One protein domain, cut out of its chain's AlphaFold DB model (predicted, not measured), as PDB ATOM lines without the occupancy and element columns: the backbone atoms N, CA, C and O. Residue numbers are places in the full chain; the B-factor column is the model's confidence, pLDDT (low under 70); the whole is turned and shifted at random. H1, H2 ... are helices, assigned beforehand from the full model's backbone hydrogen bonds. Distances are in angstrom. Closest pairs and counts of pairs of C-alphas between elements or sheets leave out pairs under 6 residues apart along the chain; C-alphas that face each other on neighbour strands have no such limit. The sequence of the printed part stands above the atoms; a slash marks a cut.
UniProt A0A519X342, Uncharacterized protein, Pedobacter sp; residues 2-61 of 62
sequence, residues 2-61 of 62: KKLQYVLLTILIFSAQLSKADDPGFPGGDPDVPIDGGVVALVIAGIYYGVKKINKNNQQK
ATOM      1  N   LYS A   2     211.413 156.259 274.685       73.00
ATOM      2  CA  LYS A   2     211.077 156.369 273.246       73.00
ATOM      3  C   LYS A   2     209.699 156.990 272.950       73.00
ATOM      4  O   LYS A   2     209.577 157.857 272.102       73.00
ATOM      5  N   LYS A   3     208.669 156.622 273.722       73.38
ATOM      6  CA  LYS A   3     207.306 157.183 273.592       73.38
ATOM      7  C   LYS A   3     207.242 158.692 273.864       73.38
ATOM      8  O   LYS A   3     206.533 159.395 273.161       73.38
ATOM      9  N   LEU A   4     208.001 159.178 274.849       84.69
ATOM     10  CA  LEU A   4     208.078 160.607 275.167       84.69
ATOM     11  C   LEU A   4     208.836 161.369 274.070       84.69
ATOM     12  O   LEU A   4     208.430 162.463 273.700       84.69
ATOM     13  N   GLN A   5     209.872 160.751 273.494       84.00
ATOM     14  CA  GLN A   5     210.605 161.298 272.347       84.00
ATOM     15  C   GLN A   5     209.702 161.444 271.112       84.00
ATOM     16  O   GLN A   5     209.737 162.485 270.467       84.00
ATOM     17  N   TYR A   6     208.839 160.463 270.822       88.00
ATOM     18  CA  TYR A   6     207.886 160.565 269.707       88.00
ATOM     19  C   TYR A   6     206.838 161.669 269.906       88.00
ATOM     20  O   TYR A   6     206.479 162.341 268.943       88.00
ATOM     21  N   VAL A   7     206.379 161.885 271.145       87.38
ATOM     22  CA  VAL A   7     205.442 162.972 271.486       87.38
ATOM     23  C   VAL A   7     206.113 164.341 271.350       87.38
ATOM     24  O   VAL A   7     205.548 165.248 270.752       87.38
ATOM     25  N   LEU A   8     207.345 164.488 271.841       85.62
ATOM     26  CA  LEU A   8     208.103 165.734 271.696       85.62
ATOM     27  C   LEU A   8     208.404 166.058 270.228       85.62
ATOM     28  O   LEU A   8     208.290 167.209 269.819       85.62
ATOM     29  N   LEU A   9     208.723 165.044 269.420       84.81
ATOM     30  CA  LEU A   9     208.985 165.211 267.991       84.81
ATOM     31  C   LEU A   9     207.734 165.664 267.221       84.81
ATOM     32  O   LEU A   9     207.832 166.518 266.345       84.81
ATOM     33  N   THR A  10     206.552 165.149 267.571       81.12
ATOM     34  CA  THR A  10     205.287 165.591 266.955       81.12
ATOM     35  C   THR A  10     204.933 167.031 267.328       81.12
ATOM     36  O   THR A  10     204.502 167.784 266.459       81.12
ATOM     37  N   ILE A  11     205.171 167.435 268.579       83.00
ATOM     38  CA  ILE A  11     204.963 168.819 269.036       83.00
ATOM     39  C   ILE A  11     205.903 169.787 268.302       83.00
ATOM     40  O   ILE A  11     205.449 170.815 267.805       83.00
ATOM     41  N   LEU A  12     207.189 169.436 268.176       79.38
ATOM     42  CA  LEU A  12     208.204 170.269 267.520       79.38
ATOM     43  C   LEU A  12     207.881 170.541 266.039       79.38
ATOM     44  O   LEU A  12     208.016 171.669 265.564       79.38
ATOM     45  N   ILE A  13     207.421 169.515 265.315       77.31
ATOM     46  CA  ILE A  13     207.051 169.628 263.896       77.31
ATOM     47  C   ILE A  13     205.821 170.534 263.722       77.31
ATOM     48  O   ILE A  13     205.783 171.336 262.792       77.31
ATOM     49  N   PHE A  14     204.848 170.458 264.636       68.38
ATOM     50  CA  PHE A  14     203.662 171.319 264.612       68.38
ATOM     51  C   PHE A  14     203.971 172.777 264.960       68.38
ATOM     52  O   PHE A  14     203.438 173.680 264.320       68.38
ATOM     53  N   SER A  15     204.861 173.028 265.927       65.88
ATOM     54  CA  SER A  15     205.238 174.396 266.304       65.88
ATOM     55  C   SER A  15     205.963 175.153 265.188       65.88
ATOM     56  O   SER A  15     205.822 176.366 265.090       65.88
ATOM     57  N   ALA A  16     206.689 174.449 264.312       62.44
ATOM     58  CA  ALA A  16     207.389 175.067 263.186       62.44
ATOM     59  C   ALA A  16     206.439 175.609 262.098       62.44
ATOM     60  O   ALA A  16     206.840 176.462 261.313       62.44
ATOM     61  N   GLN A  17     205.184 175.141 262.056       60.34
ATOM     62  CA  GLN A  17     204.173 175.596 261.092       60.34
ATOM     63  C   GLN A  17     203.430 176.865 261.550       60.34
ATOM     64  O   GLN A  17     202.710 177.460 260.753       60.34
ATOM     65  N   LEU A  18     203.598 177.288 262.811       56.28
ATOM     66  CA  LEU A  18     202.922 178.465 263.373       56.28
ATOM     67  C   LEU A  18     203.653 179.784 263.056       56.28
ATOM     68  O   LEU A  18     203.091 180.861 263.217       56.28
ATOM     69  N   SER A  19     204.887 179.710 262.555       55.00
ATOM     70  CA  SER A  19     205.696 180.870 262.168       55.00
ATOM     71  C   SER A  19     205.389 181.331 260.737       55.00
ATOM     72  O   SER A  19     206.279 181.374 259.889       55.00
ATOM     73  N   LYS A  20     204.129 181.661 260.443       55.81
ATOM     74  CA  LYS A  20     203.805 182.531 259.305       55.81
ATOM     75  C   LYS A  20     203.718 183.957 259.833       55.81
ATOM     76  O   LYS A  20     202.783 184.313 260.537       55.81
ATOM     77  N   ALA A  21     204.787 184.707 259.590       57.16
ATOM     78  CA  ALA A  21     204.882 186.124 259.882       57.16
ATOM     79  C   ALA A  21     204.140 186.900 258.791       57.16
ATOM     80  O   ALA A  21     204.556 186.837 257.636       57.16
ATOM     81  N   ASP A  22     203.092 187.630 259.166       53.34
ATOM     82  CA  ASP A  22     202.494 188.637 258.296       53.34
ATOM     83  C   ASP A  22     203.016 190.032 258.693       53.34
ATOM     84  O   ASP A  22     202.889 190.468 259.837       53.34
ATOM     85  N   ASP A  23     203.731 190.610 257.721       55.03
ATOM     86  CA  ASP A  23     204.041 192.005 257.351       55.03
ATOM     87  C   ASP A  23     203.846 193.134 258.407       55.03
ATOM     88  O   ASP A  23     202.767 193.234 258.988       55.03
ATOM     89  N   PRO A  24     204.822 194.053 258.634       55.72
ATOM     90  CA  PRO A  24     204.783 195.167 259.611       55.72
ATOM     91  C   PRO A  24     203.651 196.217 259.505       55.72
ATOM     92  O   PRO A  24     203.745 197.279 260.119       55.72
ATOM     93  N   GLY A  25     202.551 195.919 258.820       57.41
ATOM     94  CA  GLY A  25     201.312 196.679 258.883       57.41
ATOM     95  C   GLY A  25     201.190 197.769 257.822       57.41
ATOM     96  O   GLY A  25     201.940 198.741 257.793       57.41
ATOM     97  N   PHE A  26     200.130 197.650 257.024       54.41
ATOM     98  CA  PHE A  26     199.362 198.785 256.517       54.41
ATOM     99  C   PHE A  26     197.933 198.662 257.073       54.41
ATOM    100  O   PHE A  26     197.432 197.543 257.210       54.41
ATOM    101  N   PRO A  27     197.266 199.771 257.436       52.62
ATOM    102  CA  PRO A  27     195.930 199.709 258.013       52.62
ATOM    103  C   PRO A  27     194.934 199.210 256.960       52.62
ATOM    104  O   PRO A  27     194.720 199.887 255.956       52.62
ATOM    105  N   GLY A  28     194.299 198.060 257.207       61.47
ATOM    106  CA  GLY A  28     193.077 197.686 256.485       61.47
ATOM    107  C   GLY A  28     192.975 196.266 255.937       61.47
ATOM    108  O   GLY A  28     192.431 196.096 254.850       61.47
ATOM    109  N   GLY A  29     193.409 195.247 256.670       54.41
ATOM    110  CA  GLY A  29     192.986 193.886 256.358       54.41
ATOM    111  C   GLY A  29     193.599 192.892 257.315       54.41
ATOM    112  O   GLY A  29     194.751 192.515 257.129       54.41
ATOM    113  N   ASP A  30     192.835 192.491 258.332       63.06
ATOM    114  CA  ASP A  30     193.149 191.287 259.094       63.06
ATOM    115  C   ASP A  30     193.258 190.141 258.077       63.06
ATOM    116  O   ASP A  30     192.287 189.894 257.352       63.06
ATOM    117  N   PRO A  31     194.420 189.479 257.932       61.56
ATOM    118  CA  PRO A  31     194.507 188.317 257.072       61.56
ATOM    119  C   PRO A  31     193.538 187.288 257.645       61.56
ATOM    120  O   PRO A  31     193.701 186.860 258.790       61.56
ATOM    121  N   ASP A  32     192.515 186.916 256.873       64.69
ATOM    122  CA  ASP A  32     191.667 185.775 257.190       64.69
ATOM    123  C   ASP A  32     192.585 184.553 257.269       64.69
ATOM    124  O   ASP A  32     192.969 183.950 256.263       64.69
ATOM    125  N   VAL A  33     193.011 184.235 258.491       64.44
ATOM    126  CA  VAL A  33     193.837 183.075 258.792       64.44
ATOM    127  C   VAL A  33     193.072 181.875 258.263       64.44
ATOM    128  O   VAL A  33     191.917 181.680 258.661       64.44
ATOM    129  N   PRO A  34     193.661 181.064 257.373       64.94
ATOM    130  CA  PRO A  34     192.931 179.953 256.826       64.94
ATOM    131  C   PRO A  34     192.631 179.012 257.988       64.94
ATOM    132  O   PRO A  34     193.519 178.359 258.546       64.94
ATOM    133  N   ILE A  35     191.350 178.905 258.339       62.50
ATOM    134  CA  ILE A  35     190.792 177.691 258.927       62.50
ATOM    135  C   ILE A  35     190.884 176.638 257.815       62.50
ATOM    136  O   ILE A  35     189.896 176.212 257.222       62.50
ATOM    137  N   ASP A  36     192.118 176.287 257.455       68.38
ATOM    138  CA  ASP A  36     192.420 175.269 256.477       68.38
ATOM    139  C   ASP A  36     191.872 173.979 257.062       68.38
ATOM    140  O   ASP A  36     192.091 173.666 258.240       68.38
ATOM    141  N   GLY A  37     191.145 173.215 256.246       70.19
ATOM    142  CA  GLY A  37     190.470 171.987 256.670       70.19
ATOM    143  C   GLY A  37     191.376 170.997 257.420       70.19
ATOM    144  O   GLY A  37     190.870 170.141 258.139       70.19
ATOM    145  N   GLY A  38     192.703 171.150 257.334       78.81
ATOM    146  CA  GLY A  38     193.684 170.463 258.172       78.81
ATOM    147  C   GLY A  38     193.532 170.725 259.677       78.81
ATOM    148  O   GLY A  38     193.501 169.764 260.444       78.81
ATOM    149  N   VAL A  39     193.386 171.977 260.131       79.88
ATOM    150  CA  VAL A  39     193.225 172.293 261.569       79.88
ATOM    151  C   VAL A  39     191.912 171.719 262.093       79.88
ATOM    152  O   VAL A  39     191.886 171.066 263.137       79.88
ATOM    153  N   VAL A  40     190.832 171.880 261.327       83.00
ATOM    154  CA  VAL A  40     189.516 171.312 261.658       83.00
ATOM    155  C   VAL A  40     189.589 169.783 261.732       83.00
ATOM    156  O   VAL A  40     189.113 169.190 262.701       83.00
ATOM    157  N   ALA A  41     190.248 169.132 260.768       84.12
ATOM    158  CA  ALA A  41     190.432 167.682 260.764       84.12
ATOM    159  C   ALA A  41     191.244 167.185 261.972       84.12
ATOM    160  O   ALA A  41     190.907 166.153 262.552       84.12
ATOM    161  N   LEU A  42     192.276 167.920 262.394       84.56
ATOM    162  CA  LEU A  42     193.080 167.579 263.572       84.56
ATOM    163  C   LEU A  42     192.289 167.704 264.870       84.56
ATOM    164  O   LEU A  42     192.378 166.820 265.725       84.56
ATOM    165  N   VAL A  43     191.488 168.763 265.010       86.81
ATOM    166  CA  VAL A  43     190.600 168.942 266.167       86.81
ATOM    167  C   VAL A  43     189.599 167.788 266.242       86.81
ATOM    168  O   VAL A  43     189.477 167.149 267.290       86.81
ATOM    169  N   ILE A  44     188.952 167.442 265.125       91.44
ATOM    170  CA  ILE A  44     188.015 166.309 265.050       91.44
ATOM    171  C   ILE A  44     188.717 164.988 265.404       91.44
ATOM    172  O   ILE A  44     188.210 164.219 266.224       91.44
ATOM    173  N   ALA A  45     189.897 164.725 264.836       90.94
ATOM    174  CA  ALA A  45     190.665 163.511 265.111       90.94
ATOM    175  C   ALA A  45     191.090 163.413 266.587       90.94
ATOM    176  O   ALA A  45     191.010 162.334 267.185       90.94
ATOM    177  N   GLY A  46     191.491 164.534 267.193       91.06
ATOM    178  CA  GLY A  46     191.837 164.628 268.610       91.06
ATOM    179  C   GLY A  46     190.651 164.312 269.521       91.06
ATOM    180  O   GLY A  46     190.782 163.484 270.427       91.06
ATOM    181  N   ILE A  47     189.479 164.896 269.243       94.00
ATOM    182  CA  ILE A  47     188.234 164.627 269.981       94.00
ATOM    183  C   ILE A  47     187.850 163.148 269.855       94.00
ATOM    184  O   ILE A  47     187.631 162.477 270.867       94.00
ATOM    185  N   TYR A  48     187.829 162.614 268.631       94.88
ATOM    186  CA  TYR A  48     187.487 161.213 268.379       94.88
ATOM    187  C   TYR A  48     188.413 160.255 269.139       94.88
ATOM    188  O   TYR A  48     187.950 159.338 269.828       94.88
ATOM    189  N   TYR A  49     189.729 160.474 269.062       91.75
ATOM    190  CA  TYR A  49     190.697 159.642 269.770       91.75
ATOM    191  C   TYR A  49     190.575 159.777 271.293       91.75
ATOM    192  O   TYR A  49     190.654 158.771 272.004       91.75
ATOM    193  N   GLY A  50     190.346 160.994 271.797       90.44
ATOM    194  CA  GLY A  50     190.125 161.265 273.215       90.44
ATOM    195  C   GLY A  50     188.947 160.467 273.775       90.44
ATOM    196  O   GLY A  50     189.124 159.696 274.720       90.44
ATOM    197  N   VAL A  51     187.777 160.560 273.132       93.94
ATOM    198  CA  VAL A  51     186.569 159.804 273.511       93.94
ATOM    199  C   VAL A  51     186.811 158.294 273.425       93.94
ATOM    200  O   VAL A  51     186.526 157.563 274.377       93.94
ATOM    201  N   LYS A  52     187.413 157.808 272.329       91.88
ATOM    202  CA  LYS A  52     187.740 156.382 272.155       91.88
ATOM    203  C   LYS A  52     188.634 155.855 273.282       91.88
ATOM    204  O   LYS A  52     188.428 154.741 273.767       91.88
ATOM    205  N   LYS A  53     189.630 156.639 273.702       87.25
ATOM    206  CA  LYS A  53     190.561 156.258 274.771       87.25
ATOM    207  C   LYS A  53     189.886 156.235 276.143       87.25
ATOM    208  O   LYS A  53     190.137 155.304 276.904       87.25
ATOM    209  N   ILE A  54     189.014 157.199 276.442       90.69
ATOM    210  CA  ILE A  54     188.243 157.233 277.697       90.69
ATOM    211  C   ILE A  54     187.348 155.991 277.806       90.69
ATOM    212  O   ILE A  54     187.406 155.282 278.809       90.69
ATOM    213  N   ASN A  55     186.610 155.653 276.744       85.88
ATOM    214  CA  ASN A  55     185.743 154.472 276.734       85.88
ATOM    215  C   ASN A  55     186.529 153.167 276.902       85.88
ATOM    216  O   ASN A  55     186.119 152.296 277.667       85.88
ATOM    217  N   LYS A  56     187.694 153.044 276.253       83.00
ATOM    218  CA  LYS A  56     188.564 151.872 276.421       83.00
ATOM    219  C   LYS A  56     189.068 151.722 277.860       83.00
ATOM    220  O   LYS A  56     189.105 150.608 278.371       83.00
ATOM    221  N   ASN A  57     189.432 152.820 278.520       77.56
ATOM    222  CA  ASN A  57     189.880 152.788 279.913       77.56
ATOM    223  C   ASN A  57     188.741 152.430 280.884       77.56
ATOM    224  O   ASN A  57     188.991 151.770 281.889       77.56
ATOM    225  N   ASN A  58     187.502 152.824 280.578       71.25
ATOM    226  CA  ASN A  58     186.329 152.459 281.374       71.25
ATOM    227  C   ASN A  58     185.971 150.972 281.222       71.25
ATOM    228  O   ASN A  58     185.628 150.331 282.205       71.25
ATOM    229  N   GLN A  59     186.133 150.404 280.023       64.62
ATOM    230  CA  GLN A  59     185.921 148.970 279.775       64.62
ATOM    231  C   GLN A  59     187.011 148.067 280.366       64.62
ATOM    232  O   GLN A  59     186.765 146.889 280.567       64.62
ATOM    233  N   GLN A  60     188.208 148.591 280.642       58.97
ATOM    234  CA  GLN A  60     189.271 147.851 281.340       58.97
ATOM    235  C   GLN A  60     189.125 147.876 282.868       58.97
ATOM    236  O   GLN A  60     189.851 147.163 283.556       58.97
ATOM    237  N   LYS A  61     188.258 148.747 283.399       55.31
ATOM    238  CA  LYS A  61     187.979 148.867 284.837       55.31
ATOM    239  C   LYS A  61     186.757 148.061 285.295       55.31
ATOM    240  O   LYS A  61     186.544 147.984 286.502       55.31
TER     241      LYS A  61
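AT A GLANCE: This is residues 2 to 61 of the 62 residues of an uncharacterized protein of Pedobacter sp (UniProt A0A519X342). Start at Lys 2 and you trace a long, open U: helix H1 is one arm, a long loop makes the turn, and the longer helix H2 comes back as the other arm, with an empty gap between them. The printed part has 60 residues, with two named helices, H1 then H2, and no named strand; the class is all helix. It is extended, with a radius of gyration of the C-alphas of 17.8 A and spans of 58 by 25 by 14 A.

HOW THE PARTS SIT: H1, residues 2 to 15, and H2, residues 37 to 59, are apart, with no C-alpha of the one within 8 A of the other. In both, every O i to N i+4 pair is within hydrogen-bond range. Residues 2 to 19, 23 to 29 and 34 to 61 stand free.

IN THESE COORDINATES: Find C-alpha 2 at (211.077, 156.369, 273.246); from there H1 runs 20.2 A to C-alpha 15. H2 runs 32.9 A from C-alpha 37 at (190.470, 171.987, 256.670) to C-alpha 59 at (185.921, 148.970, 279.775).

THE WHOLE: The C-alphas of Phe 26 and Lys 61 are the two farthest apart, 58.5 A. The link from H1 to H2, residues 16 to 36, is long. The printed part has no cut. Its mean pLDDT is 73.8; residues 14 to 36 and 59 to 61 are under 70.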